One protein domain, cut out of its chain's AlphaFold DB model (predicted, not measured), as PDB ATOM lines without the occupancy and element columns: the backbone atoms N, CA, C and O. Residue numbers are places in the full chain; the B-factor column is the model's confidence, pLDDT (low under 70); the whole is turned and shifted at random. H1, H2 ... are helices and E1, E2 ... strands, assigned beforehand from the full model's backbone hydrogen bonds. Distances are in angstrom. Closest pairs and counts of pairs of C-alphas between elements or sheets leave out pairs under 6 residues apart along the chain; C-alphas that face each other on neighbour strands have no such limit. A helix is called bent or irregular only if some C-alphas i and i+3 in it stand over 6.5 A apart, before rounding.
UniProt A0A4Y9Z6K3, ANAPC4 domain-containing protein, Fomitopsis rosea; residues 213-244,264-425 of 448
ATOM      1  N   SER A 213      17.006  46.022  66.252       70.19
ATOM      2  CA  SER A 213      16.895  46.753  67.516       70.19
ATOM      3  C   SER A 213      15.568  46.454  68.232       70.19
ATOM      4  O   SER A 213      14.511  46.694  67.651       70.19
ATOM      5  N   PRO A 214      15.591  45.992  69.496       78.25
ATOM      6  CA  PRO A 214      14.371  45.861  70.287       78.25
ATOM      7  C   PRO A 214      13.692  47.228  70.424       78.25
ATOM      8  O   PRO A 214      14.373  48.238  70.604       78.25
ATOM      9  N   VAL A 215      12.360  47.260  70.355       83.62
ATOM     10  CA  VAL A 215      11.589  48.488  70.581       83.62
ATOM     11  C   VAL A 215      11.824  48.944  72.020       83.62
ATOM     12  O   VAL A 215      11.505  48.226  72.970       83.62
ATOM     13  N   LEU A 216      12.406  50.131  72.188       93.00
ATOM     14  CA  LEU A 216      12.601  50.725  73.503       93.00
ATOM     15  C   LEU A 216      11.261  51.265  74.005       93.00
ATOM     16  O   LEU A 216      10.761  52.278  73.512       93.00
ATOM     17  N   ILE A 217      10.692  50.567  74.989       95.00
ATOM     18  CA  ILE A 217       9.487  50.984  75.705       95.00
ATOM     19  C   ILE A 217       9.795  51.025  77.200       95.00
ATOM     20  O   ILE A 217      10.254  50.034  77.777       95.00
ATOM     21  N   ARG A 218       9.508  52.161  77.837       96.44
ATOM     22  CA  ARG A 218       9.578  52.335  79.293       96.44
ATOM     23  C   ARG A 218       8.249  52.807  79.834       96.44
ATOM     24  O   ARG A 218       7.492  53.488  79.149       96.44
ATOM     25  N   GLU A 219       7.975  52.433  81.073       96.62
ATOM     26  CA  GLU A 219       6.718  52.724  81.742       96.62
ATOM     27  C   GLU A 219       6.981  53.299  83.128       96.62
ATOM     28  O   GLU A 219       7.786  52.772  83.892       96.62
ATOM     29  N   ARG A 220       6.222  54.334  83.482       95.75
ATOM     30  CA  ARG A 220       6.139  54.851  84.845       95.75
ATOM     31  C   ARG A 220       4.684  55.102  85.196       95.75
ATOM     32  O   ARG A 220       3.967  55.718  84.423       95.75
ATOM     33  N   THR A 221       4.254  54.690  86.383       96.06
ATOM     34  CA  THR A 221       2.928  55.051  86.903       96.06
ATOM     35  C   THR A 221       3.078  55.952  88.119       96.06
ATOM     36  O   THR A 221       3.742  55.587  89.087       96.06
ATOM     37  N   VAL A 222       2.444  57.122  88.071       94.62
ATOM     38  CA  VAL A 222       2.443  58.124  89.142       94.62
ATOM     39  C   VAL A 222       1.030  58.255  89.703       94.62
ATOM     40  O   VAL A 222       0.048  58.260  88.957       94.62
ATOM     41  N   LEU A 223       0.906  58.346  91.027       94.00
ATOM     42  CA  LEU A 223      -0.370  58.648  91.676       94.00
ATOM     43  C   LEU A 223      -0.694  60.133  91.468       94.00
ATOM     44  O   LEU A 223       0.107  60.999  91.812       94.00
ATOM     45  N   GLY A 224      -1.873  60.428  90.923       90.75
ATOM     46  CA  GLY A 224      -2.310  61.798  90.687       90.75
ATOM     47  C   GLY A 224      -2.447  62.586  91.999       90.75
ATOM     48  O   GLY A 224      -2.954  62.046  92.989       90.75
ATOM     49  N   PRO A 225      -2.031  63.864  92.040       88.38
ATOM     50  CA  PRO A 225      -2.157  64.675  93.241       88.38
ATOM     51  C   PRO A 225      -3.633  64.895  93.605       88.38
ATOM     52  O   PRO A 225      -4.472  65.203  92.760       88.38
ATOM     53  N   GLY A 226      -3.952  64.761  94.893       85.81
ATOM     54  CA  GLY A 226      -5.218  65.230  95.463       85.81
ATOM     55  C   GLY A 226      -6.456  64.353  95.246       85.81
ATOM     56  O   GLY A 226      -7.521  64.737  95.724       85.81
ATOM     57  N   GLN A 227      -6.365  63.190  94.586       81.62
ATOM     58  CA  GLN A 227      -7.514  62.287  94.428       81.62
ATOM     59  C   GLN A 227      -7.150  60.816  94.628       81.62
ATOM     60  O   GLN A 227      -6.203  60.298  94.040       81.62
ATOM     61  N   ALA A 228      -7.939  60.125  95.453       81.12
ATOM     62  CA  ALA A 228      -7.779  58.694  95.664       81.12
ATOM     63  C   ALA A 228      -8.065  57.933  94.358       81.12
ATOM     64  O   ALA A 228      -9.097  58.148  93.725       81.12
ATOM     65  N   ALA A 229      -7.160  57.025  93.987       85.25
ATOM     66  CA  ALA A 229      -7.292  56.120  92.842       85.25
ATOM     67  C   ALA A 229      -7.320  56.775  91.443       85.25
ATOM     68  O   ALA A 229      -7.859  56.187  90.504       85.25
ATOM     69  N   ARG A 230      -6.714  57.959  91.277       90.69
ATOM     70  CA  ARG A 230      -6.330  58.465  89.951       90.69
ATOM     71  C   ARG A 230      -4.844  58.240  89.723       90.69
ATOM     72  O   ARG A 230      -4.029  58.652  90.542       90.69
ATOM     73  N   TYR A 231      -4.503  57.605  88.615       92.94
ATOM     74  CA  TYR A 231      -3.131  57.292  88.243       92.94
ATOM     75  C   TYR A 231      -2.847  57.849  86.858       92.94
ATOM     76  O   TYR A 231      -3.697  57.800  85.973       92.94
ATOM     77  N   THR A 232      -1.639  58.349  86.667       94.81
ATOM     78  CA  THR A 232      -1.140  58.738  85.356       94.81
ATOM     79  C   THR A 232      -0.032  57.770  84.982       94.81
ATOM     80  O   THR A 232       0.966  57.662  85.694       94.81
ATOM     81  N   GLN A 233      -0.225  57.042  83.890       95.31
ATOM     82  CA  GLN A 233       0.776  56.153  83.323       95.31
ATOM     83  C   GLN A 233       1.491  56.888  82.193       95.31
ATOM     84  O   GLN A 233       0.862  57.352  81.247       95.31
ATOM     85  N   PHE A 234       2.804  56.998  82.299       97.00
ATOM     86  CA  PHE A 234       3.683  57.522  81.272       97.00
ATOM     87  C   PHE A 234       4.310  56.354  80.520       97.00
ATOM     88  O   PHE A 234       4.828  55.420  81.138       97.00
ATOM     89  N   LEU A 235       4.270  56.414  79.195       97.12
ATOM     90  CA  LEU A 235       4.946  55.484  78.302       97.12
ATOM     91  C   LEU A 235       5.959  56.263  77.475       97.12
ATOM     92  O   LEU A 235       5.582  57.180  76.751       97.12
ATOM     93  N   LEU A 236       7.226  55.882  77.560       97.56
ATOM     94  CA  LEU A 236       8.272  56.366  76.667       97.56
ATOM     95  C   LEU A 236       8.470  55.308  75.586       97.56
ATOM     96  O   LEU A 236       8.750  54.156  75.906       97.56
ATOM     97  N   ILE A 237       8.293  55.691  74.326       96.19
ATOM     98  CA  ILE A 237       8.338  54.803  73.165       96.19
ATOM     99  C   ILE A 237       9.322  55.396  72.161       96.19
ATOM    100  O   ILE A 237       9.109  56.494  71.650       96.19
ATOM    101  N   GLN A 238      10.390  54.670  71.846       94.56
ATOM    102  CA  GLN A 238      11.235  55.025  70.710       94.56
ATOM    103  C   GLN A 238      10.502  54.661  69.419       94.56
ATOM    104  O   GLN A 238      10.237  53.487  69.151       94.56
ATOM    105  N   LEU A 239      10.163  55.672  68.622       91.81
ATOM    106  CA  LEU A 239       9.518  55.454  67.336       91.81
ATOM    107  C   LEU A 239      10.553  54.937  66.329       91.81
ATOM    108  O   LEU A 239      11.719  55.356  66.370       91.81
ATOM    109  N   PRO A 240      10.158  54.035  65.412       85.75
ATOM    110  CA  PRO A 240      11.054  53.601  64.355       85.75
ATOM    111  C   PRO A 240      11.512  54.816  63.556       85.75
ATOM    112  O   PRO A 240      10.731  55.726  63.267       85.75
ATOM    113  N   ARG A 241      12.789  54.821  63.168       82.12
ATOM    114  CA  ARG A 241      13.280  55.837  62.240       82.12
ATOM    115  C   ARG A 241      12.463  55.725  60.968       82.12
ATOM    116  O   ARG A 241      12.400  54.650  60.369       82.12
ATOM    117  N   VAL A 242      11.912  56.846  60.521       68.88
ATOM    118  CA  VAL A 242      11.432  56.985  59.146       68.88
ATOM    119  C   VAL A 242      12.679  57.014  58.272       68.88
ATOM    120  O   VAL A 242      13.184  58.074  57.903       68.88
ATOM    121  N   ALA A 243      13.271  55.838  58.060       64.56
ATOM    122  CA  ALA A 243      14.398  55.689  57.170       64.56
ATOM    123  C   ALA A 243      13.958  56.170  55.790       64.56
ATOM    124  O   ALA A 243      12.824  55.936  55.359       64.56
ATOM    125  N   ASP A 244      14.875  56.880  55.144       51.00
ATOM    126  CA  ASP A 244      14.724  57.453  53.820       51.00
ATOM    127  C   ASP A 244      13.972  56.475  52.902       51.00
ATOM    128  O   ASP A 244      14.347  55.299  52.812       51.00
ATOM    129  N   ILE A 264      13.037  63.849  58.536       64.94
ATOM    130  CA  ILE A 264      13.395  62.636  57.781       64.94
ATOM    131  C   ILE A 264      14.770  62.135  58.240       64.94
ATOM    132  O   ILE A 264      15.757  62.867  58.208       64.94
ATOM    133  N   GLY A 265      14.824  60.875  58.679       71.94
ATOM    134  CA  GLY A 265      16.048  60.212  59.134       71.94
ATOM    135  C   GLY A 265      16.439  60.440  60.598       71.94
ATOM    136  O   GLY A 265      17.423  59.847  61.043       71.94
ATOM    137  N   ARG A 266      15.691  61.239  61.374       82.81
ATOM    138  CA  ARG A 266      15.971  61.441  62.806       82.81
ATOM    139  C   ARG A 266      15.275  60.380  63.658       82.81
ATOM    140  O   ARG A 266      14.155  59.968  63.364       82.81
ATOM    141  N   ALA A 267      15.950  59.929  64.715       88.19
ATOM    142  CA  ALA A 267      15.282  59.168  65.763       88.19
ATOM    143  C   ALA A 267      14.340  60.099  66.537       88.19
ATOM    144  O   ALA A 267      14.636  61.280  66.729       88.19
ATOM    145  N   VAL A 268      13.194  59.565  66.942       93.75
ATOM    146  CA  VAL A 268      12.153  60.311  67.646       93.75
ATOM    147  C   VAL A 268      11.676  59.477  68.828       93.75
ATOM    148  O   VAL A 268      11.510  58.260  68.716       93.75
ATOM    149  N   VAL A 269      11.452  60.133  69.958       95.69
ATOM    150  CA  VAL A 269      10.863  59.542  71.158       95.69
ATOM    151  C   VAL A 269       9.469  60.113  71.344       95.69
ATOM    152  O   VAL A 269       9.276  61.324  71.336       95.69
ATOM    153  N   CYS A 270       8.493  59.237  71.525       96.81
ATOM    154  CA  CYS A 270       7.146  59.595  71.933       96.81
ATOM    155  C   CYS A 270       6.999  59.371  73.436       96.81
ATOM    156  O   CYS A 270       7.321  58.295  73.940       96.81
ATOM    157  N   ILE A 271       6.455  60.358  74.139       97.69
ATOM    158  CA  ILE A 271       6.068  60.246  75.542       97.69
ATOM    159  C   ILE A 271       4.552  60.357  75.595       97.69
ATOM    160  O   ILE A 271       3.994  61.420  75.337       97.69
ATOM    161  N   ALA A 272       3.883  59.252  75.902       97.12
ATOM    162  CA  ALA A 272       2.440  59.206  76.047       97.12
ATOM    163  C   ALA A 272       2.038  59.227  77.521       97.12
ATOM    164  O   ALA A 272       2.608  58.511  78.341       97.12
ATOM    165  N   ARG A 273       1.019  60.016  77.844       96.00
ATOM    166  CA  ARG A 273       0.420  60.159  79.163       96.00
ATOM    167  C   ARG A 273      -1.001  59.612  79.119       96.00
ATOM    168  O   ARG A 273      -1.862  60.165  78.440       96.00
ATOM    169  N   LEU A 274      -1.234  58.519  79.837       93.75
ATOM    170  CA  LEU A 274      -2.523  57.847  79.941       93.75
ATOM    171  C   LEU A 274      -3.109  58.112  81.324       93.75
ATOM    172  O   LEU A 274      -2.494  57.802  82.348       93.75
ATOM    173  N   HIS A 275      -4.312  58.675  81.358       91.44
ATOM    174  CA  HIS A 275      -5.006  58.962  82.608       91.44
ATOM    175  C   HIS A 275      -5.968  57.836  82.977       91.44
ATOM    176  O   HIS A 275      -6.950  57.581  82.282       91.44
ATOM    177  N   HIS A 276      -5.711  57.208  84.123       88.56
ATOM    178  CA  HIS A 276      -6.529  56.151  84.706       88.56
ATOM    179  C   HIS A 276      -7.278  56.686  85.928       88.56
ATOM    180  O   HIS A 276      -6.699  57.329  86.805       88.56
ATOM    181  N   GLY A 277      -8.575  56.405  86.028       83.75
ATOM    182  CA  GLY A 277      -9.385  56.809  87.174       83.75
ATOM    183  C   GLY A 277     -10.661  55.989  87.299       83.75
ATOM    184  O   GLY A 277     -11.180  55.471  86.313       83.75
ATOM    185  N   THR A 278     -11.192  55.889  88.516       75.62
ATOM    186  CA  THR A 278     -12.426  55.139  88.823       75.62
ATOM    187  C   THR A 278     -13.661  55.706  88.122       75.62
ATOM    188  O   THR A 278     -14.534  54.953  87.698       75.62
ATOM    189  N   GLU A 279     -13.707  57.023  87.921       70.94
ATOM    190  CA  GLU A 279     -14.742  57.702  87.126       70.94
ATOM    191  C   GLU A 279     -14.641  57.379  85.621       70.94
ATOM    192  O   GLU A 279     -15.573  57.633  84.859       70.94
ATOM    193  N   GLY A 280     -13.514  56.801  85.194       58.16
ATOM    194  CA  GLY A 280     -13.182  56.490  83.809       58.16
ATOM    195  C   GLY A 280     -13.791  55.198  83.271       58.16
ATOM    196  O   GLY A 280     -13.668  54.960  82.079       58.16
ATOM    197  N   MET A 281     -14.504  54.387  84.066       63.66
ATOM    198  CA  MET A 281     -15.110  53.147  83.538       63.66
ATOM    199  C   MET A 281     -16.119  53.377  82.396       63.66
ATOM    200  O   MET A 281     -16.466  52.430  81.698       63.66
ATOM    201  N   GLN A 282     -16.588  54.613  82.187       69.38
ATOM    202  CA  GLN A 282     -17.478  54.976  81.078       69.38
ATOM    203  C   GLN A 282     -16.830  55.867  80.012       69.38
ATOM    204  O   GLN A 282     -17.469  56.148  79.000       69.38
ATOM    205  N   ARG A 283     -15.600  56.351  80.224       74.81
ATOM    206  CA  ARG A 283     -14.930  57.253  79.279       74.81
ATOM    207  C   ARG A 283     -13.766  56.530  78.605       74.81
ATOM    208  O   ARG A 283     -13.081  55.760  79.274       74.81
ATOM    209  N   PRO A 284     -13.527  56.769  77.304       77.81
ATOM    210  CA  PRO A 284     -12.319  56.274  76.662       77.81
ATOM    211  C   PRO A 284     -11.089  56.791  77.415       77.81
ATOM    212  O   PRO A 284     -11.111  57.896  77.967       77.81
ATOM    213  N   VAL A 285     -10.030  55.979  77.455       83.75
ATOM    214  CA  VAL A 285      -8.755  56.372  78.064       83.75
ATOM    215  C   VAL A 285      -8.264  57.631  77.355       83.75
ATOM    216  O   VAL A 285      -8.046  57.620  76.146       83.75
ATOM    217  N   GLN A 286      -8.116  58.724  78.104       89.31
ATOM    218  CA  GLN A 286      -7.549  59.955  77.571       89.31
ATOM    219  C   GLN A 286      -6.042  59.760  77.428       89.31
ATOM    220  O   GLN A 286      -5.353  59.493  78.419       89.31
ATOM    221  N   VAL A 287      -5.561  59.888  76.194       93.62
ATOM    222  CA  VAL A 287      -4.145  59.797  75.853       93.62
ATOM    223  C   VAL A 287      -3.678  61.151  75.354       93.62
ATOM    224  O   VAL A 287      -4.284  61.752  74.471       93.62
ATOM    225  N   GLU A 288      -2.586  61.629  75.923       96.62
ATOM    226  CA  GLU A 288      -1.900  62.826  75.457       96.62
ATOM    227  C   GLU A 288      -0.464  62.457  75.123       96.62
ATOM    228  O   GLU A 288       0.132  61.643  75.824       96.62
ATOM    229  N   VAL A 289       0.099  63.017  74.059       97.56
ATOM    230  CA  VAL A 289       1.456  62.675  73.628       97.56
ATOM    231  C   VAL A 289       2.312  63.914  73.443       97.56
ATOM    232  O   VAL A 289       1.836  64.937  72.958       97.56
ATOM    233  N   ALA A 290       3.584  63.790  73.787       97.81
ATOM    234  CA  ALA A 290       4.636  64.715  73.404       97.81
ATOM    235  C   ALA A 290       5.647  63.966  72.530       97.81
ATOM    236  O   ALA A 290       5.973  62.806  72.797       97.81
ATOM    237  N   VAL A 291       6.129  64.618  71.474       97.19
ATOM    238  CA  VAL A 291       7.070  64.025  70.521       97.19
ATOM    239  C   VAL A 291       8.378  64.800  70.557       97.19
ATOM    240  O   VAL A 291       8.405  66.007  70.331       97.19
ATOM    241  N   VAL A 292       9.465  64.081  70.811       96.25
ATOM    242  CA  VAL A 292      10.794  64.640  71.028       96.25
ATOM    243  C   VAL A 292      11.769  64.126  69.969       96.25
ATOM    244  O   VAL A 292      11.975  62.922  69.824       96.25
ATOM    245  N   GLU A 293      12.395  65.037  69.228       95.06
ATOM    246  CA  GLU A 293      13.476  64.752  68.286       95.06
ATOM    247  C   GLU A 293      14.770  64.427  69.042       95.06
ATOM    248  O   GLU A 293      15.229  65.208  69.878       95.06
ATOM    249  N   CYS A 294      15.415  63.312  68.688       94.69
ATOM    250  CA  CYS A 294      16.730  62.930  69.203       94.69
ATOM    251  C   CYS A 294      17.838  63.786  68.569       94.69
ATOM    252  O   CYS A 294      18.569  63.339  67.679       94.69
ATOM    253  N   CYS A 295      17.927  65.046  68.987       94.62
ATOM    254  CA  CYS A 295      18.961  65.967  68.546       94.62
ATOM    255  C   CYS A 295      19.390  66.943  69.647       94.62
ATOM    256  O   CYS A 295      18.613  67.256  70.545       94.62
ATOM    257  N   ILE A 296      20.633  67.415  69.548       93.44
ATOM    258  CA  ILE A 296      21.222  68.435  70.418       93.44
ATOM    259  C   ILE A 296      21.153  69.782  69.681       93.44
ATOM    260  O   ILE A 296      21.623  69.860  68.535       93.44
ATOM    261  N   PRO A 297      20.582  70.840  70.280       89.81
ATOM    262  CA  PRO A 297      20.687  72.187  69.727       89.81
ATOM    263  C   PRO A 297      22.133  72.697  69.861       89.81
ATOM    264  O   PRO A 297      22.703  72.658  70.946       89.81
ATOM    265  N   VAL A 298      22.752  73.159  68.767       88.62
ATOM    266  CA  VAL A 298      24.148  73.662  68.792       88.62
ATOM    267  C   VAL A 298      24.239  75.057  69.414       88.62
ATOM    268  O   VAL A 298      25.242  75.411  70.026       88.62
ATOM    269  N   ASN A 299      23.201  75.865  69.225       85.94
ATOM    270  CA  ASN A 299      23.068  77.210  69.767       85.94
ATOM    271  C   ASN A 299      21.578  77.574  69.758       85.94
ATOM    272  O   ASN A 299      20.904  77.272  68.769       85.94
ATOM    273  N   ASP A 300      21.094  78.255  70.798       78.62
ATOM    274  CA  ASP A 300      19.687  78.660  70.956       78.62
ATOM    275  C   ASP A 300      19.159  79.466  69.757       78.62
ATOM    276  O   ASP A 300      17.972  79.431  69.443       78.62
ATOM    277  N   ALA A 301      20.050  80.177  69.057       79.69
ATOM    278  CA  ALA A 301      19.718  80.978  67.880       79.69
ATOM    279  C   ALA A 301      19.902  80.246  66.536       79.69
ATOM    280  O   ALA A 301      19.534  80.788  65.493       79.69
ATOM    281  N   SER A 302      20.513  79.058  66.521       76.62
ATOM    282  CA  SER A 302      20.834  78.342  65.281       76.62
ATOM    283  C   SER A 302      19.817  77.245  64.982       76.62
ATOM    284  O   SER A 302      19.499  76.427  65.837       76.62
ATOM    285  N   GLU A 303      19.380  77.147  63.726       84.25
ATOM    286  CA  GLU A 303      18.559  76.019  63.254       84.25
ATOM    287  C   GLU A 303      19.357  74.702  63.143       84.25
ATOM    288  O   GLU A 303      18.797  73.637  62.861       84.25
ATOM    289  N   THR A 304      20.677  74.747  63.355       89.06
ATOM    290  CA  THR A 304      21.546  73.573  63.290       89.06
ATOM    291  C   THR A 304      21.358  72.686  64.515       89.06
ATOM    292  O   THR A 304      21.663  73.068  65.644       89.06
ATOM    293  N   LYS A 305      20.885  71.465  64.262       91.56
ATOM    294  CA  LYS A 305      20.658  70.409  65.250       91.56
ATOM    295  C   LYS A 305      21.604  69.242  64.963       91.56
ATOM    296  O   LYS A 305      21.654  68.778  63.821       91.56
ATOM    297  N   ILE A 306      22.322  68.746  65.971       93.25
ATOM    298  CA  ILE A 306      23.167  67.547  65.848       93.25
ATOM    299  C   ILE A 306      22.300  66.323  66.158       93.25
ATOM    300  O   ILE A 306      21.847  66.189  67.295       93.25
ATOM    301  N   PRO A 307      22.024  65.434  65.189       93.75
ATOM    302  CA  PRO A 307      21.267  64.221  65.463       93.75
ATOM    303  C   PRO A 307      22.079  63.253  66.330       93.75
ATOM    304  O   PRO A 307      23.309  63.181  66.236       93.75
ATOM    305  N   PHE A 308      21.371  62.477  67.145       95.12
ATOM    306  CA  PHE A 308      21.961  61.383  67.900       95.12
ATOM    307  C   PHE A 308      21.140  60.097  67.825       95.12
ATOM    308  O   PHE A 308      19.922  60.088  67.629       95.12
ATOM    309  N   ASP A 309      21.836  58.988  68.035       93.56
ATOM    310  CA  ASP A 309      21.270  57.663  68.177       93.56
ATOM    311  C   ASP A 309      20.931  57.414  69.651       93.56
ATOM    312  O   ASP A 309      21.827  57.303  70.485       93.56
ATOM    313  N   LEU A 310      19.643  57.318  69.980       95.38
ATOM    314  CA  LEU A 310      19.203  56.901  71.312       95.38
ATOM    315  C   LEU A 310      19.506  55.411  71.524       95.38
ATOM    316  O   LEU A 310      19.060  54.575  70.731       95.38
ATOM    317  N   LEU A 311      20.252  55.099  72.585       95.62
ATOM    318  CA  LEU A 311      20.695  53.749  72.939       95.62
ATOM    319  C   LEU A 311      19.818  53.124  74.029       95.62
ATOM    320  O   LEU A 311      19.449  51.959  73.903       95.62
ATOM    321  N   ASP A 312      19.486  53.890  75.069       97.44
ATOM    322  CA  ASP A 312      18.542  53.502  76.123       97.44
ATOM    323  C   ASP A 312      17.936  54.754  76.784       97.44
ATOM    324  O   ASP A 312      18.466  55.860  76.649       97.44
ATOM    325  N   ALA A 313      16.828  54.588  77.496       97.94
ATOM    326  CA  ALA A 313      16.183  55.627  78.287       97.94
ATOM    327  C   ALA A 313      15.506  55.013  79.517       97.94
ATOM    328  O   ALA A 313      15.098  53.855  79.480       97.94
ATOM    329  N   GLU A 314      15.355  55.781  80.595       98.25
ATOM    330  CA  GLU A 314      14.651  55.346  81.805       98.25
ATOM    331  C   GLU A 314      14.082  56.549  82.567       98.25
ATOM    332  O   GLU A 314      14.718  57.605  82.649       98.25
ATOM    333  N   PHE A 315      12.886  56.405  83.144       98.12
ATOM    334  CA  PHE A 315      12.289  57.477  83.940       98.12
ATOM    335  C   PHE A 315      13.052  57.666  85.252       98.12
ATOM    336  O   PHE A 315      13.184  56.734  86.044       98.12
ATOM    337  N   PHE A 316      13.488  58.895  85.527       97.69
ATOM    338  CA  PHE A 316      14.252  59.206  86.727       97.69
ATOM    339  C   PHE A 316      13.319  59.510  87.896       97.69
ATOM    340  O   PHE A 316      13.276  58.781  88.891       97.69
ATOM    341  N   ASP A 317      12.497  60.542  87.738       96.56
ATOM    342  CA  ASP A 317      11.537  61.016  88.727       96.56
ATOM    343  C   ASP A 317      10.225  61.469  88.050       96.56
ATOM    344  O   ASP A 317       9.851  60.945  86.997       96.56
ATOM    345  N   ASP A 318       9.478  62.370  88.692       95.44
ATOM    346  CA  ASP A 318       8.174  62.849  88.221       95.44
ATOM    347  C   ASP A 318       8.262  63.899  87.097       95.44
ATOM    348  O   ASP A 318       7.234  64.217  86.501       95.44
ATOM    349  N   SER A 319       9.452  64.424  86.785       96.19
ATOM    350  CA  SER A 319       9.637  65.453  85.751       96.19
ATOM    351  C   SER A 319      10.815  65.203  84.810       96.19
ATOM    352  O   SER A 319      10.882  65.845  83.762       96.19
ATOM    353  N   LEU A 320      11.708  64.265  85.135       97.19
ATOM    354  CA  LEU A 320      12.929  63.955  84.400       97.19
ATOM    355  C   LEU A 320      13.001  62.482  83.976       97.19
ATOM    356  O   LEU A 320      12.667  61.566  84.736       97.19
ATOM    357  N   PHE A 321      13.517  62.238  82.779       97.56
ATOM    358  CA  PHE A 321      14.026  60.929  82.371       97.56
ATOM    359  C   PHE A 321      15.481  61.058  81.934       97.56
ATOM    360  O   PHE A 321      15.931  62.133  81.541       97.56
ATOM    361  N   ILE A 322      16.227  59.966  82.045       98.12
ATOM    362  CA  ILE A 322      17.617  59.903  81.613       98.12
ATOM    363  C   ILE A 322      17.669  59.168  80.283       98.12
ATOM    364  O   ILE A 322      16.980  58.164  80.097       98.12
ATOM    365  N   ILE A 323      18.498  59.660  79.371       98.06
ATOM    366  CA  ILE A 323      18.821  58.999  78.111       98.06
ATOM    367  C   ILE A 323      20.302  58.672  78.048       98.06
ATOM    368  O   ILE A 323      21.136  59.428  78.540       98.06
ATOM    369  N   VAL A 324      20.625  57.571  77.381       97.69
ATOM    370  CA  VAL A 324      21.972  57.270  76.904       97.69
ATOM    371  C   VAL A 324      21.934  57.318  75.388       97.69
ATOM    372  O   VAL A 324      21.084  56.683  74.759       97.69
ATOM    373  N   TYR A 325      22.834  58.084  74.788       97.12
ATOM    374  CA  TYR A 325      22.837  58.317  73.353       97.12
ATOM    375  C   TYR A 325      24.249  58.375  72.770       97.12
ATOM    376  O   TYR A 325      25.237  58.492  73.491       97.12
ATOM    377  N   ARG A 326      24.341  58.302  71.441       95.75
ATOM    378  CA  ARG A 326      25.580  58.475  70.675       95.75
ATOM    379  C   ARG A 326      25.381  59.517  69.584       95.75
ATOM    380  O   ARG A 326      24.477  59.383  68.768       95.75
ATOM    381  N   GLU A 327      26.225  60.538  69.547       95.00
ATOM    382  CA  GLU A 327      26.175  61.551  68.489       95.00
ATOM    383  C   GLU A 327      26.540  60.946  67.133       95.00
ATOM    384  O   GLU A 327      27.504  60.187  67.012       95.00
ATOM    385  N   THR A 328      25.802  61.313  66.084       91.31
ATOM    386  CA  THR A 328      26.087  60.813  64.731       91.31
ATOM    387  C   THR A 328      27.395  61.388  64.169       91.31
ATOM    388  O   THR A 328      28.048  60.754  63.344       91.31
ATOM    389  N   THR A 329      27.803  62.579  64.617       91.62
ATOM    390  CA  THR A 329      29.033  63.274  64.193       91.62
ATOM    391  C   THR A 329      30.294  62.746  64.876       91.62
ATOM    392  O   THR A 329      31.376  62.846  64.302       91.62
ATOM    393  N   GLN A 330      30.169  62.165  66.074       89.56
ATOM    394  CA  GLN A 330      31.278  61.611  66.854       89.56
ATOM    395  C   GLN A 330      31.023  60.135  67.207       89.56
ATOM    396  O   GLN A 330      30.864  59.782  68.381       89.56
ATOM    397  N   PRO A 331      30.984  59.239  66.201       81.94
ATOM    398  CA  PRO A 331      30.759  57.822  66.433       81.94
ATOM    399  C   PRO A 331      31.963  57.237  67.183       81.94
ATOM    400  O   PRO A 331      33.035  57.045  66.619       81.94
ATOM    401  N   GLY A 332      31.806  56.990  68.481       88.06
ATOM    402  CA  GLY A 332      32.874  56.432  69.321       88.06
ATOM    403  C   GLY A 332      32.725  56.741  70.805       88.06
ATOM    404  O   GLY A 332      33.384  56.113  71.631       88.06
ATOM    405  N   PHE A 333      31.844  57.674  71.157       92.25
ATOM    406  CA  PHE A 333      31.537  57.999  72.543       92.25
ATOM    407  C   PHE A 333      30.034  57.975  72.749       92.25
ATOM    408  O   PHE A 333      29.279  58.430  71.889       92.25
ATOM    409  N   ALA A 334      29.610  57.412  73.874       96.50
ATOM    410  CA  ALA A 334      28.259  57.609  74.349       96.50
ATOM    411  C   ALA A 334      28.242  58.691  75.417       96.50
ATOM    412  O   ALA A 334      29.211  58.898  76.152       96.50
ATOM    413  N   SER A 335      27.109  59.361  75.474       97.06
ATOM    414  CA  SER A 335      26.804  60.381  76.452       97.06
ATOM    415  C   SER A 335      25.526  59.990  77.172       97.06
ATOM    416  O   SER A 335      24.665  59.293  76.632       97.06
ATOM    417  N   ILE A 336      25.419  60.443  78.406       97.62
ATOM    418  CA  ILE A 336      24.217  60.370  79.216       97.62
ATOM    419  C   ILE A 336      23.671  61.784  79.361       97.62
ATOM    420  O   ILE A 336      24.438  62.732  79.533       97.62
ATOM    421  N   ALA A 337      22.357  61.942  79.269       97.19
ATOM    422  CA  ALA A 337      21.728  63.232  79.487       97.19
ATOM    423  C   ALA A 337      20.426  63.124  80.264       97.19
ATOM    424  O   ALA A 337      19.696  62.135  80.179       97.19
ATOM    425  N   THR A 338      20.140  64.193  80.995       97.31
ATOM    426  CA  THR A 338      18.886  64.407  81.706       97.31
ATOM    427  C   THR A 338      17.938  65.193  80.812       97.31
ATOM    428  O   THR A 338      18.312  66.242  80.287       97.31
ATOM    429  N   VAL A 339      16.707  64.709  80.655       97.12
ATOM    430  CA  VAL A 339      15.682  65.319  79.800       97.12
ATOM    431  C   VAL A 339      14.445  65.654  80.621       97.12
ATOM    432  O   VAL A 339      13.887  64.788  81.301       97.12
ATOM    433  N   GLY A 340      13.997  66.907  80.540       96.50
ATOM    434  CA  GLY A 340      12.752  67.349  81.164       96.50
ATOM    435  C   GLY A 340      11.530  66.887  80.372       96.50
ATOM    436  O   GLY A 340      11.364  67.272  79.220       96.50
ATOM    437  N   TYR A 341      10.657  66.081  80.980       96.62
ATOM    438  CA  TYR A 341       9.375  65.686  80.376       96.62
ATOM    439  C   TYR A 341       8.144  66.319  81.025       96.62
ATOM    440  O   TYR A 341       7.052  66.232  80.458       96.62
ATOM    441  N   GLY A 342       8.303  66.931  82.203       94.50
ATOM    442  CA  GLY A 342       7.206  67.574  82.930       94.50
ATOM    443  C   GLY A 342       6.600  68.768  82.185       94.50
ATOM    444  O   GLY A 342       5.382  68.926  82.192       94.50
ATOM    445  N   ASP A 343       7.441  69.537  81.490       94.06
ATOM    446  CA  ASP A 343       7.067  70.797  80.831       94.06
ATOM    447  C   ASP A 343       6.875  70.665  79.311       94.06
ATOM    448  O   ASP A 343       6.729  71.664  78.608       94.06
ATOM    449  N   LEU A 344       6.880  69.438  78.782       96.44
ATOM    450  CA  LEU A 344       6.645  69.208  77.357       96.44
ATOM    451  C   LEU A 344       5.218  69.590  76.955       96.44
ATOM    452  O   LEU A 344       4.271  69.481  77.738       96.44
ATOM    453  N   ILE A 345       5.049  69.968  75.690       96.38
ATOM    454  CA  ILE A 345       3.731  70.255  75.127       96.38
ATOM    455  C   ILE A 345       3.049  68.938  74.748       96.38
ATOM    456  O   ILE A 345       3.345  68.322  73.724       96.38
ATOM    457  N   TYR A 346       2.109  68.511  75.589       97.19
ATOM    458  CA  TYR A 346       1.295  67.328  75.334       97.19
ATOM    459  C   TYR A 346       0.084  67.676  74.465       97.19
ATOM    460  O   TYR A 346      -0.731  68.531  74.810       97.19
ATOM    461  N   THR A 347      -0.059  66.970  73.348       97.50
ATOM    462  CA  THR A 347      -1.223  67.059  72.465       97.50
ATOM    463  C   THR A 347      -2.155  65.889  72.741       97.50
ATOM    464  O   THR A 347      -1.746  64.729  72.671       97.50
ATOM    465  N   ALA A 348      -3.417  66.180  73.055       95.75
ATOM    466  CA  ALA A 348      -4.430  65.147  73.225       95.75
ATOM    467  C   ALA A 348      -4.672  64.413  71.898       95.75
ATOM    468  O   ALA A 348      -4.908  65.033  70.861       95.75
ATOM    469  N   ILE A 349      -4.631  63.084  71.945       92.81
ATOM    470  CA  ILE A 349      -4.948  62.221  70.816       92.81
ATOM    471  C   ILE A 349      -6.251  61.506  71.128       92.81
ATOM    472  O   ILE A 349      -6.342  60.691  72.045       92.81
ATOM    473  N   GLU A 350      -7.262  61.787  70.316       87.94
ATOM    474  CA  GLU A 350      -8.439  60.937  70.243       87.94
ATOM    475  C   GLU A 350      -8.036  59.654  69.518       87.94
ATOM    476  O   GLU A 350      -7.806  59.655  68.305       87.94
ATOM    477  N   LEU A 351      -7.887  58.575  70.289       80.75
ATOM    478  CA  LEU A 351      -7.763  57.235  69.735       80.75
ATOM    479  C   LEU A 351      -9.118  56.885  69.128       80.75
ATOM    480  O   LEU A 351     -10.116  56.760  69.843       80.75
ATOM    481  N   GLU A 352      -9.167  56.805  67.800       69.81
ATOM    482  CA  GLU A 352     -10.397  56.461  67.101       69.81
ATOM    483  C   GLU A 352     -10.923  55.115  67.608       69.81
ATOM    484  O   GLU A 352     -10.155  54.205  67.909       69.81
ATOM    485  N   SER A 353     -12.250  54.974  67.685       62.84
ATOM    486  CA  SER A 353     -12.922  53.782  68.232       62.84
ATOM    487  C   SER A 353     -12.523  52.447  67.583       62.84
ATOM    488  O   SER A 353     -12.822  51.392  68.139       62.84
ATOM    489  N   TYR A 354     -11.848  52.477  66.427       58.03
ATOM    490  CA  TYR A 354     -11.288  51.289  65.797       58.03
ATOM    491  C   TYR A 354      -9.987  50.809  66.450       58.03
ATOM    492  O   TYR A 354      -9.646  49.652  66.255       58.03
ATOM    493  N   LEU A 355      -9.256  51.627  67.214       57.88
ATOM    494  CA  LEU A 355      -8.114  51.177  68.016       57.88
ATOM    495  C   LEU A 355      -8.652  50.510  69.285       57.88
ATOM    496  O   LEU A 355      -8.481  50.998  70.400       57.88
ATOM    497  N   THR A 356      -9.343  49.383  69.111       56.41
ATOM    498  CA  THR A 356      -9.795  48.544  70.229       56.41
ATOM    499  C   THR A 356      -8.629  47.920  70.978       56.41
ATOM    500  O   THR A 356      -8.823  47.391  72.070       56.41
ATOM    501  N   ASP A 357      -7.429  48.016  70.413       59.84
ATOM    502  CA  ASP A 357      -6.199  47.412  70.878       59.84
ATOM    503  C   ASP A 357      -5.300  48.543  71.410       59.84
ATOM    504  O   ASP A 357      -4.593  49.197  70.642       59.84
ATOM    505  N   PHE A 358      -5.288  48.778  72.731       64.38
ATOM    506  CA  PHE A 358      -4.329  49.697  73.379       64.38
ATOM    507  C   PHE A 358      -2.911  49.097  73.442       64.38
ATOM    508  O   PHE A 358      -2.193  49.253  74.434       64.38
ATOM    509  N   ALA A 359      -2.509  48.365  72.402       78.38
ATOM    510  CA  ALA A 359      -1.139  47.912  72.267       78.38
ATOM    511  C   ALA A 359      -0.229  49.143  72.167       78.38
ATOM    512  O   ALA A 359      -0.540  50.127  71.487       78.38
ATOM    513  N   ARG A 360       0.899  49.100  72.878       86.38
ATOM    514  CA  ARG A 360       1.846  50.223  72.961       86.38
ATOM    515  C   ARG A 360       2.421  50.538  71.578       86.38
ATOM    516  O   ARG A 360       2.659  51.690  71.238       86.38
ATOM    517  N   GLU A 361       2.562  49.503  70.764       83.75
ATOM    518  CA  GLU A 361       3.002  49.534  69.380       83.75
ATOM    519  C   GLU A 361       1.984  50.248  68.481       83.75
ATOM    520  O   GLU A 361       2.372  51.109  67.693       83.75
ATOM    521  N   SER A 362       0.685  49.966  68.643       83.69
ATOM    522  CA  SER A 362      -0.390  50.644  67.902       83.69
ATOM    523  C   SER A 362      -0.417  52.141  68.198       83.69
ATOM    524  O   SER A 362      -0.569  52.947  67.282       83.69
ATOM    525  N   LEU A 363      -0.200  52.525  69.462       89.12
ATOM    526  CA  LEU A 363      -0.053  53.931  69.839       89.12
ATOM    527  C   LEU A 363       1.164  54.570  69.156       89.12
ATOM    528  O   LEU A 363       1.051  55.664  68.611       89.12
ATOM    529  N   GLY A 364       2.309  53.881  69.136       89.94
ATOM    530  CA  GLY A 364       3.501  54.355  68.431       89.94
ATOM    531  C   GLY A 364       3.267  54.570  66.929       89.94
ATOM    532  O   GLY A 364       3.671  55.597  66.386       89.94
ATOM    533  N   LEU A 365       2.574  53.641  66.262       86.50
ATOM    534  CA  LEU A 365       2.227  53.751  64.840       86.50
ATOM    535  C   LEU A 365       1.239  54.891  64.558       86.50
ATOM    536  O   LEU A 365       1.410  55.612  63.576       86.50
ATOM    537  N   GLU A 366       0.237  55.086  65.417       89.69
ATOM    538  CA  GLU A 366      -0.710  56.200  65.297       89.69
ATOM    539  C   GLU A 366       0.009  57.548  65.441       89.69
ATOM    540  O   GLU A 366      -0.167  58.436  64.606       89.69
ATOM    541  N   VAL A 367       0.887  57.686  66.442       92.44
ATOM    542  CA  VAL A 367       1.709  58.894  66.631       92.44
ATOM    543  C   VAL A 367       2.587  59.146  65.409       92.44
ATOM    544  O   VAL A 367       2.622  60.268  64.900       92.44
ATOM    545  N   LEU A 368       3.242  58.107  64.885       90.31
ATOM    546  CA  LEU A 368       4.052  58.211  63.674       90.31
ATOM    547  C   LEU A 368       3.218  58.676  62.473       90.31
ATOM    548  O   LEU A 368       3.627  59.583  61.752       90.31
ATOM    549  N   SER A 369       2.026  58.108  62.284       88.75
ATOM    550  CA  SER A 369       1.148  58.494  61.183       88.75
ATOM    551  C   SER A 369       0.675  59.946  61.297       88.75
ATOM    552  O   SER A 369       0.601  60.647  60.287       88.75
ATOM    553  N   ARG A 370       0.395  60.436  62.509       92.06
ATOM    554  CA  ARG A 370       0.040  61.845  62.730       92.06
ATOM    555  C   ARG A 370       1.213  62.793  62.498       92.06
ATOM    556  O   ARG A 370       0.997  63.864  61.935       92.06
ATOM    557  N   LEU A 371       2.433  62.395  62.860       91.19
ATOM    558  CA  LEU A 371       3.649  63.142  62.517       91.19
ATOM    559  C   LEU A 371       3.833  63.239  60.996       91.19
ATOM    560  O   LEU A 371       4.072  64.323  60.476       91.19
ATOM    561  N   GLU A 372       3.642  62.137  60.260       88.12
ATOM    562  CA  GLU A 372       3.724  62.127  58.789       88.12
ATOM    563  C   GLU A 372       2.679  63.031  58.114       88.12
ATOM    564  O   GLU A 372       2.919  63.537  57.017       88.12
ATOM    565  N   ARG A 373       1.521  63.224  58.756       89.50
ATOM    566  CA  ARG A 373       0.441  64.114  58.301       89.50
ATOM    567  C   ARG A 373       0.552  65.542  58.845       89.50
ATOM    568  O   ARG A 373      -0.388  66.309  58.649       89.50
ATOM    569  N   GLU A 374       1.638  65.883  59.541       91.06
ATOM    570  CA  GLU A 374       1.854  67.201  60.164       91.06
ATOM    571  C   GLU A 374       0.752  67.581  61.183       91.06
ATOM    572  O   GLU A 374       0.485  68.753  61.433       91.06
ATOM    573  N   GLN A 375       0.089  66.586  61.784       94.25
ATOM    574  CA  GLN A 375      -0.933  66.774  62.828       94.25
ATOM    575  C   GLN A 375      -0.329  66.856  64.235       94.25
ATOM    576  O   GLN A 375      -1.009  67.256  65.179       94.25
ATOM    577  N   LEU A 376       0.931  66.448  64.373       94.75
ATOM    578  CA  LEU A 376       1.737  66.586  65.578       94.75
ATOM    579  C   LEU A 376       3.025  67.317  65.212       94.75
ATOM    580  O   LEU A 376       3.600  67.069  64.151       94.75
ATOM    581  N   SER A 377       3.480  68.188  66.104       93.88
ATOM    582  CA  SER A 377       4.811  68.780  66.042       93.88
ATOM    583  C   SER A 377       5.789  67.961  66.878       93.88
ATOM    584  O   SER A 377       5.424  67.416  67.921       93.88
ATOM    585  N   SER A 378       7.036  67.897  66.427       93.38
ATOM    586  CA  SER A 378       8.157  67.385  67.206       93.38
ATOM    587  C   SER A 378       9.047  68.535  67.662       93.38
ATOM    588  O   SER A 378       9.322  69.463  66.900       93.38
ATOM    589  N   GLU A 379       9.507  68.475  68.907       92.75
ATOM    590  CA  GLU A 379      10.420  69.465  69.487       92.75
ATOM    591  C   GLU A 379      11.782  68.833  69.764       92.75
ATOM    592  O   GLU A 379      11.885  67.623  69.943       92.75
ATOM    593  N   ALA A 380      12.856  69.627  69.776       91.69
ATOM    594  CA  ALA A 380      14.162  69.103  70.175       91.69
ATOM    595  C   ALA A 380      14.122  68.640  71.638       91.69
ATOM    596  O   ALA A 380      13.418  69.233  72.453       91.69
ATOM    597  N   ALA A 381      14.884  67.598  71.973       90.38
ATOM    598  CA  ALA A 381      14.991  67.141  73.353       90.38
ATOM    599  C   ALA A 381      15.456  68.282  74.272       90.38
ATOM    600  O   ALA A 381      16.530  68.838  74.026       90.38
ATOM    601  N   PRO A 382      14.695  68.630  75.330       92.25
ATOM    602  CA  PRO A 382      15.125  69.622  76.310       92.25
ATOM    603  C   PRO A 382      16.185  68.995  77.225       92.25
ATOM    604  O   PRO A 382      15.888  68.526  78.328       92.25
ATOM    605  N   LEU A 383      17.417  68.914  76.718       94.38
ATOM    606  CA  LEU A 383      18.568  68.391  77.449       94.38
ATOM    607  C   LEU A 383      18.972  69.400  78.527       94.38
ATOM    608  O   LEU A 383      19.339  70.528  78.216       94.38
ATOM    609  N   ILE A 384      18.891  68.990  79.791       94.75
ATOM    610  CA  ILE A 384      19.210  69.836  80.951       94.75
ATOM    611  C   ILE A 384      20.693  69.725  81.295       94.75
ATOM    612  O   ILE A 384      21.371  70.721  81.512       94.75
ATOM    613  N   GLN A 385      21.190  68.493  81.342       94.12
ATOM    614  CA  GLN A 385      22.572  68.179  81.672       94.12
ATOM    615  C   GLN A 385      23.020  67.048  80.763       94.12
ATOM    616  O   GLN A 385      22.258  66.110  80.534       94.12
ATOM    617  N   THR A 386      24.242  67.143  80.251       95.00
ATOM    618  CA  THR A 386      24.853  66.128  79.397       95.00
ATOM    619  C   THR A 386      26.236  65.817  79.931       95.00
ATOM    620  O   THR A 386      26.993  66.727  80.237       95.00
ATOM    621  N   ARG A 387      26.580  64.535  80.002       94.81
ATOM    622  CA  ARG A 387      27.908  64.071  80.392       94.81
ATOM    623  C   ARG A 387      28.369  62.975  79.450       94.81
ATOM    624  O   ARG A 387      27.598  62.097  79.069       94.81
ATOM    625  N   ARG A 388      29.644  63.002  79.087       96.06
ATOM    626  CA  ARG A 388      30.264  61.935  78.302       96.06
ATOM    627  C   ARG A 388      30.642  60.765  79.207       96.06
ATOM    628  O   ARG A 388      31.242  60.982  80.255       96.06
ATOM    629  N   LEU A 389      30.325  59.546  78.780       96.38
ATOM    630  CA  LEU A 389      30.671  58.328  79.511       96.38
ATOM    631  C   LEU A 389      32.150  57.970  79.297       96.38
ATOM    632  O   LEU A 389      32.673  58.045  78.176       96.38
ATOM    633  N   ALA A 390      32.832  57.595  80.378       94.69
ATOM    634  CA  ALA A 390      34.229  57.171  80.355       94.69
ATOM    635  C   ALA A 390      34.371  55.700  79.920       94.69
ATOM    636  O   ALA A 390      35.228  55.371  79.083       94.69
ATOM    637  N   GLY A 391      33.521  54.827  80.475       85.12
ATOM    638  CA  GLY A 391      33.283  53.451  80.034       85.12
ATOM    639  C   GLY A 391      32.137  53.412  79.017       85.12
ATOM    640  O   GLY A 391      31.510  54.422  78.755       85.12
ATOM    641  N   CYS A 392      31.828  52.271  78.401       91.75
ATOM    642  CA  CYS A 392      30.676  52.158  77.481       91.75
ATOM    643  C   CYS A 392      30.787  53.014  76.194       91.75
ATOM    644  O   CYS A 392      29.988  53.905  75.939       91.75
ATOM    645  N   ARG A 393      31.773  52.736  75.332       90.38
ATOM    646  CA  ARG A 393      31.957  53.473  74.059       90.38
ATOM    647  C   ARG A 393      31.121  52.920  72.903       90.38
ATOM    648  O   ARG A 393      30.516  53.666  72.125       90.38
ATOM    649  N   GLU A 394      31.052  51.599  72.802       90.38
ATOM    650  CA  GLU A 394      30.527  50.890  71.636       90.38
ATOM    651  C   GLU A 394      29.381  49.939  71.990       90.38
ATOM    652  O   GLU A 394      29.143  49.609  73.149       90.38
ATOM    653  N   GLY A 395      28.657  49.498  70.959       92.00
ATOM    654  CA  GLY A 395      27.562  48.545  71.099       92.00
ATOM    655  C   GLY A 395      26.274  49.153  71.656       92.00
ATOM    656  O   GLY A 395      26.062  50.370  71.605       92.00
ATOM    657  N   ARG A 396      25.394  48.254  72.118       93.62
ATOM    658  CA  ARG A 396      24.168  48.581  72.863       93.62
ATOM    659  C   ARG A 396      24.527  48.989  74.285       93.62
ATOM    660  O   ARG A 396      25.621  48.680  74.742       93.62
ATOM    661  N   MET A 397      23.608  49.648  74.972       95.69
ATOM    662  CA  MET A 397      23.774  50.018  76.375       95.69
ATOM    663  C   MET A 397      22.497  49.686  77.125       95.69
ATOM    664  O   MET A 397      21.422  49.650  76.526       95.69
ATOM    665  N   ALA A 398      22.644  49.402  78.411       97.19
ATOM    666  CA  ALA A 398      21.546  49.262  79.344       97.19
ATOM    667  C   ALA A 398      21.677  50.345  80.415       97.19
ATOM    668  O   ALA A 398      22.764  50.572  80.949       97.19
ATOM    669  N   LEU A 399      20.567  50.999  80.724       98.19
ATOM    670  CA  LEU A 399      20.465  52.063  81.707       98.19
ATOM    671  C   LEU A 399      19.584  51.605  82.872       98.19
ATOM    672  O   LEU A 399      18.498  51.065  82.681       98.19
ATOM    673  N   ALA A 400      20.037  51.869  84.093       98.25
ATOM    674  CA  ALA A 400      19.225  51.765  85.297       98.25
ATOM    675  C   ALA A 400      19.393  53.035  86.128       98.25
ATOM    676  O   ALA A 400      20.507  53.524  86.308       98.25
ATOM    677  N   VAL A 401      18.296  53.568  86.663       98.12
ATOM    678  CA  VAL A 401      18.320  54.828  87.416       98.12
ATOM    679  C   VAL A 401      17.549  54.725  88.724       98.12
ATOM    680  O   VAL A 401      16.669  53.883  88.901       98.12
ATOM    681  N   ASN A 402      17.867  55.617  89.653       97.69
ATOM    682  CA  ASN A 402      17.116  55.825  90.879       97.69
ATOM    683  C   ASN A 402      16.970  57.329  91.099       97.69
ATOM    684  O   ASN A 402      17.940  57.966  91.469       97.69
ATOM    685  N   GLY A 403      15.784  57.898  90.873       96.00
ATOM    686  CA  GLY A 403      15.531  59.329  91.094       96.00
ATOM    687  C   GLY A 403      14.955  59.674  92.466       96.00
ATOM    688  O   GLY A 403      14.372  60.741  92.632       96.00
ATOM    689  N   ARG A 404      15.051  58.785  93.466       94.81
ATOM    690  CA  ARG A 404      14.580  59.104  94.824       94.81
ATOM    691  C   ARG A 404      15.496  60.141  95.467       94.81
ATOM    692  O   ARG A 404      16.713  59.968  95.463       94.81
ATOM    693  N   THR A 405      14.906  61.155  96.099       92.00
ATOM    694  CA  THR A 405      15.632  62.181  96.864       92.00
ATOM    695  C   THR A 405      16.650  61.550  97.820       92.00
ATOM    696  O   THR A 405      16.314  60.636  98.581       92.00
ATOM    697  N   GLY A 406      17.901  62.021  97.761       92.44
ATOM    698  CA  GLY A 406      19.025  61.508  98.555       92.44
ATOM    699  C   GLY A 406      19.675  60.220  98.030       92.44
ATOM    700  O   GLY A 406      20.570  59.690  98.685       92.44
ATOM    701  N   ARG A 407      19.222  59.673  96.892       93.38
ATOM    702  CA  ARG A 407      19.823  58.516  96.199       93.38
ATOM    703  C   ARG A 407      19.689  58.644  94.682       93.38
ATOM    704  O   ARG A 407      19.171  57.733  94.037       93.38
ATOM    705  N   ARG A 408      20.127  59.776  94.140       95.94
ATOM    706  CA  ARG A 408      19.968  60.135  92.732       95.94
ATOM    707  C   ARG A 408      21.130  59.675  91.877       95.94
ATOM    708  O   ARG A 408      22.070  60.410  91.626       95.94
ATOM    709  N   VAL A 409      21.045  58.426  91.439       97.50
ATOM    710  CA  VAL A 409      22.134  57.759  90.720       97.50
ATOM    711  C   VAL A 409      21.655  57.158  89.407       97.50
ATOM    712  O   VAL A 409      20.523  56.672  89.315       97.50
ATOM    713  N   ALA A 410      22.536  57.151  88.413       98.06
ATOM    714  CA  ALA A 410      22.379  56.408  87.172       98.06
ATOM    715  C   ALA A 410      23.500  55.376  87.032       98.06
ATOM    716  O   ALA A 410      24.614  55.569  87.512       98.06
ATOM    717  N   CYS A 411      23.186  54.262  86.390       98.25
ATOM    718  CA  CYS A 411      24.084  53.146  86.170       98.25
ATOM    719  C   CYS A 411      23.982  52.739  84.700       98.25
ATOM    720  O   CYS A 411      22.891  52.398  84.237       98.25
ATOM    721  N   VAL A 412      25.096  52.802  83.976       98.19
ATOM    722  CA  VAL A 412      25.175  52.450  82.556       98.19
ATOM    723  C   VAL A 412      26.055  51.221  82.397       98.19
ATOM    724  O   VAL A 412      27.199  51.210  82.848       98.19
ATOM    725  N   LEU A 413      25.515  50.185  81.759       97.69
ATOM    726  CA  LEU A 413      26.214  48.945  81.432       97.69
ATOM    727  C   LEU A 413      26.347  48.829  79.911       97.69
ATOM    728  O   LEU A 413      25.365  48.997  79.182       97.69
ATOM    729  N   ASP A 414      27.544  48.518  79.422       96.50
ATOM    730  CA  ASP A 414      27.748  48.250  77.998       96.50
ATOM    731  C   ASP A 414      27.074  46.937  77.545       96.50
ATOM    732  O   ASP A 414      26.721  46.057  78.330       96.50
ATOM    733  N   GLY A 415      26.886  46.780  76.237       92.69
ATOM    734  CA  GLY A 415      26.203  45.615  75.670       92.69
ATOM    735  C   GLY A 415      26.977  44.302  75.820       92.69
ATOM    736  O   GLY A 415      26.397  43.238  75.616       92.69
ATOM    737  N   ALA A 416      28.267  44.370  76.160       94.25
ATOM    738  CA  ALA A 416      29.104  43.209  76.450       94.25
ATOM    739  C   ALA A 416      29.024  42.778  77.928       94.25
ATOM    740  O   ALA A 416      29.451  41.672  78.261       94.25
ATOM    741  N   GLY A 417      28.477  43.623  78.808       95.06
ATOM    742  CA  GLY A 417      28.478  43.420  80.252       95.06
ATOM    743  C   GLY A 417      29.865  43.571  80.891       95.06
ATOM    744  O   GLY A 417      30.099  43.019  81.964       95.06
ATOM    745  N   THR A 418      30.799  44.254  80.225       95.31
ATOM    746  CA  THR A 418      32.207  44.382  80.634       95.31
ATOM    747  C   THR A 418      32.541  45.712  81.291       95.31
ATOM    748  O   THR A 418      33.407  45.749  82.165       95.31
ATOM    749  N   ALA A 419      31.869  46.791  80.896       96.44
ATOM    750  CA  ALA A 419      32.052  48.118  81.468       96.44
ATOM    751  C   ALA A 419      30.766  48.574  82.158       96.44
ATOM    752  O   ALA A 419      29.684  48.509  81.575       96.44
ATOM    753  N   LEU A 420      30.914  49.041  83.398       97.25
ATOM    754  CA  LEU A 420      29.852  49.605  84.220       97.25
ATOM    755  C   LEU A 420      30.288  50.984  84.704       97.25
ATOM    756  O   LEU A 420      31.363  51.114  85.291       97.25
ATOM    757  N   GLU A 421      29.444  51.985  84.504       97.62
ATOM    758  CA  GLU A 421      29.669  53.344  84.986       97.62
ATOM    759  C   GLU A 421      28.510  53.770  85.887       97.62
ATOM    760  O   GLU A 421      27.344  53.595  85.534       97.62
ATOM    761  N   ILE A 422      28.834  54.283  87.076       97.25
ATOM    762  CA  ILE A 422      27.863  54.744  88.071       97.25
ATOM    763  C   ILE A 422      28.077  56.237  88.262       97.25
ATOM    764  O   ILE A 422      29.199  56.674  88.503       97.25
ATOM    765  N   LEU A 423      26.994  56.993  88.159       96.81
ATOM    766  CA  LEU A 423      27.007  58.445  88.098       96.81
ATOM    767  C   LEU A 423      26.072  58.990  89.172       96.81
ATOM    768  O   LEU A 423      24.930  58.532  89.281       96.81
ATOM    769  N   ASP A 424      26.547  59.961  89.946       95.62
ATOM    770  CA  ASP A 424      25.679  60.802  90.767       95.62
ATOM    771  C   ASP A 424      25.099  61.902  89.876       95.62
ATOM    772  O   ASP A 424      25.837  62.649  89.238       95.62
ATOM    773  N   ILE A 425      23.772  61.955  89.781       95.19
ATOM    774  CA  ILE A 425      23.068  62.907  88.914       95.19
ATOM    775  C   ILE A 425      22.763  64.216  89.663       95.19
ATOM    776  O   ILE A 425      22.472  65.221  89.029       95.19
TER     777      ILE A 425
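This is residues 213 to 244 and 264 to 425 of the 448 residues of the protein "ANAPC4 domain-containing protein" of Fomitopsis rosea (UniProt A0A4Y9Z6K3). What shape do these atoms make? Three sheets make a stack, partly face to face: the curled sheet E5 E6 E7 E8 E10 is the middle one, between the strongly twisted sheet E1 E2 E3 E4 E9 and the small sheet E11 E12 E13. H2 packs on one face of the sheet E1 E2 E3 E4 E9, and the short H1 lies at the turn from E3 to E4, far from the middle. What are the parts, and how large is the whole? The printed part has 194 residues with two named helices and thirteen named strands, along the chain E1 E2 E3 H1 E4 E5 E6 E7 E8 E9 H2 E10 E11 E12 E13; each sheet is antiparallel, in the order of strands just named, and the class is mostly strand. It is compact, with a radius of gyration of the C-alphas of 17.3 A, and rounded, spanning 52 by 43 by 35 A.

How does the first sheet run? E1, residues 217 to 223, forms a hairpin with E2, residues 230 to 239, N 220 and O 234 being 2.9 A apart. E2 is the antiparallel neighbour of E3, residues 268 to 277, with N 235 and O 272 at 2.8 A, and E3 that of E4, residues 286 to 293, with N 271 and O 290 at 2.8 A. The edge strand E9, residues 347 to 349, is antiparallel to E4, with N 289 and O 347 at 2.9 A. Where are the helices? H1, residues 278 to 282, is irregular, C-alphas 279 and 282 being 7.2 A apart, and only grazes this sheet with its residues 278 to 280. H2, residues 360 to 372, is on the sheet, making two layers, a helix on one face of a sheet; the closest C-alphas of E2 and H2 are those of Leu 239 and Gly 364, 6.2 A. Every O i to N i+4 pair is within hydrogen-bond range in H2, but 0 of 1 in H1, where 0 of 2 O i to N i+3 pairs are. How is the second sheet built? E4 runs on at 67 degrees into E5, residues 295 to 297, which opens a meander, each strand the antiparallel neighbour of the one before, with E6, residues 305 to 315, E7, residues 320 to 327, and E8, residues 334 to 340. E6 bends by 82 degrees at residue 311; N 306 and O 296 of E5 are 2.9 A apart, N 324 of E7 and O 312 2.9 A. N 337 of E8 and O 323 of E7 are 2.9 A apart, as are N 338 and O 385 of the edge strand E10, residues 383 to 388. How do the sheets face? E11, residues 397 to 404, E12, residues 407 to 414, and E13, residues 420 to 424, form another meander, with N 400 and O 411 at 2.9 A and N 412 and O 421 at 2.8 A. The first two sheets are face to face, with strands at 6 degrees; the closest C-alphas of E1 and E6 are those of Arg 218 and Glu 314, 6.4 A. The second and third are face to face, with strands at 37 degrees; the closest C-alphas of E6 and E11 are those of Leu 311 and Met 397, 5.9 A.

Where do the first and last strands lie? C-alpha 217 of E1 is at (9.487, 50.984, 75.705), and C-alpha 424 of E13 at (25.679, 60.802, 90.767). Which elements are long? E3 measures 29.3 A from first to last C-alpha, E2 27.8 A, E6 24.2 A, E4 23.5 A and H2 18.6 A.

Is the printed part unbroken? Residues 245 to 263 are not printed, and C-alphas 244 and 264 are 6.7 A apart across the cut, between E2 and E3; of the links printed whole, none is long. Where is confidence low? The pLDDT is under 70 at residues 242 to 244, 264, 280 to 282 and 352 to 358.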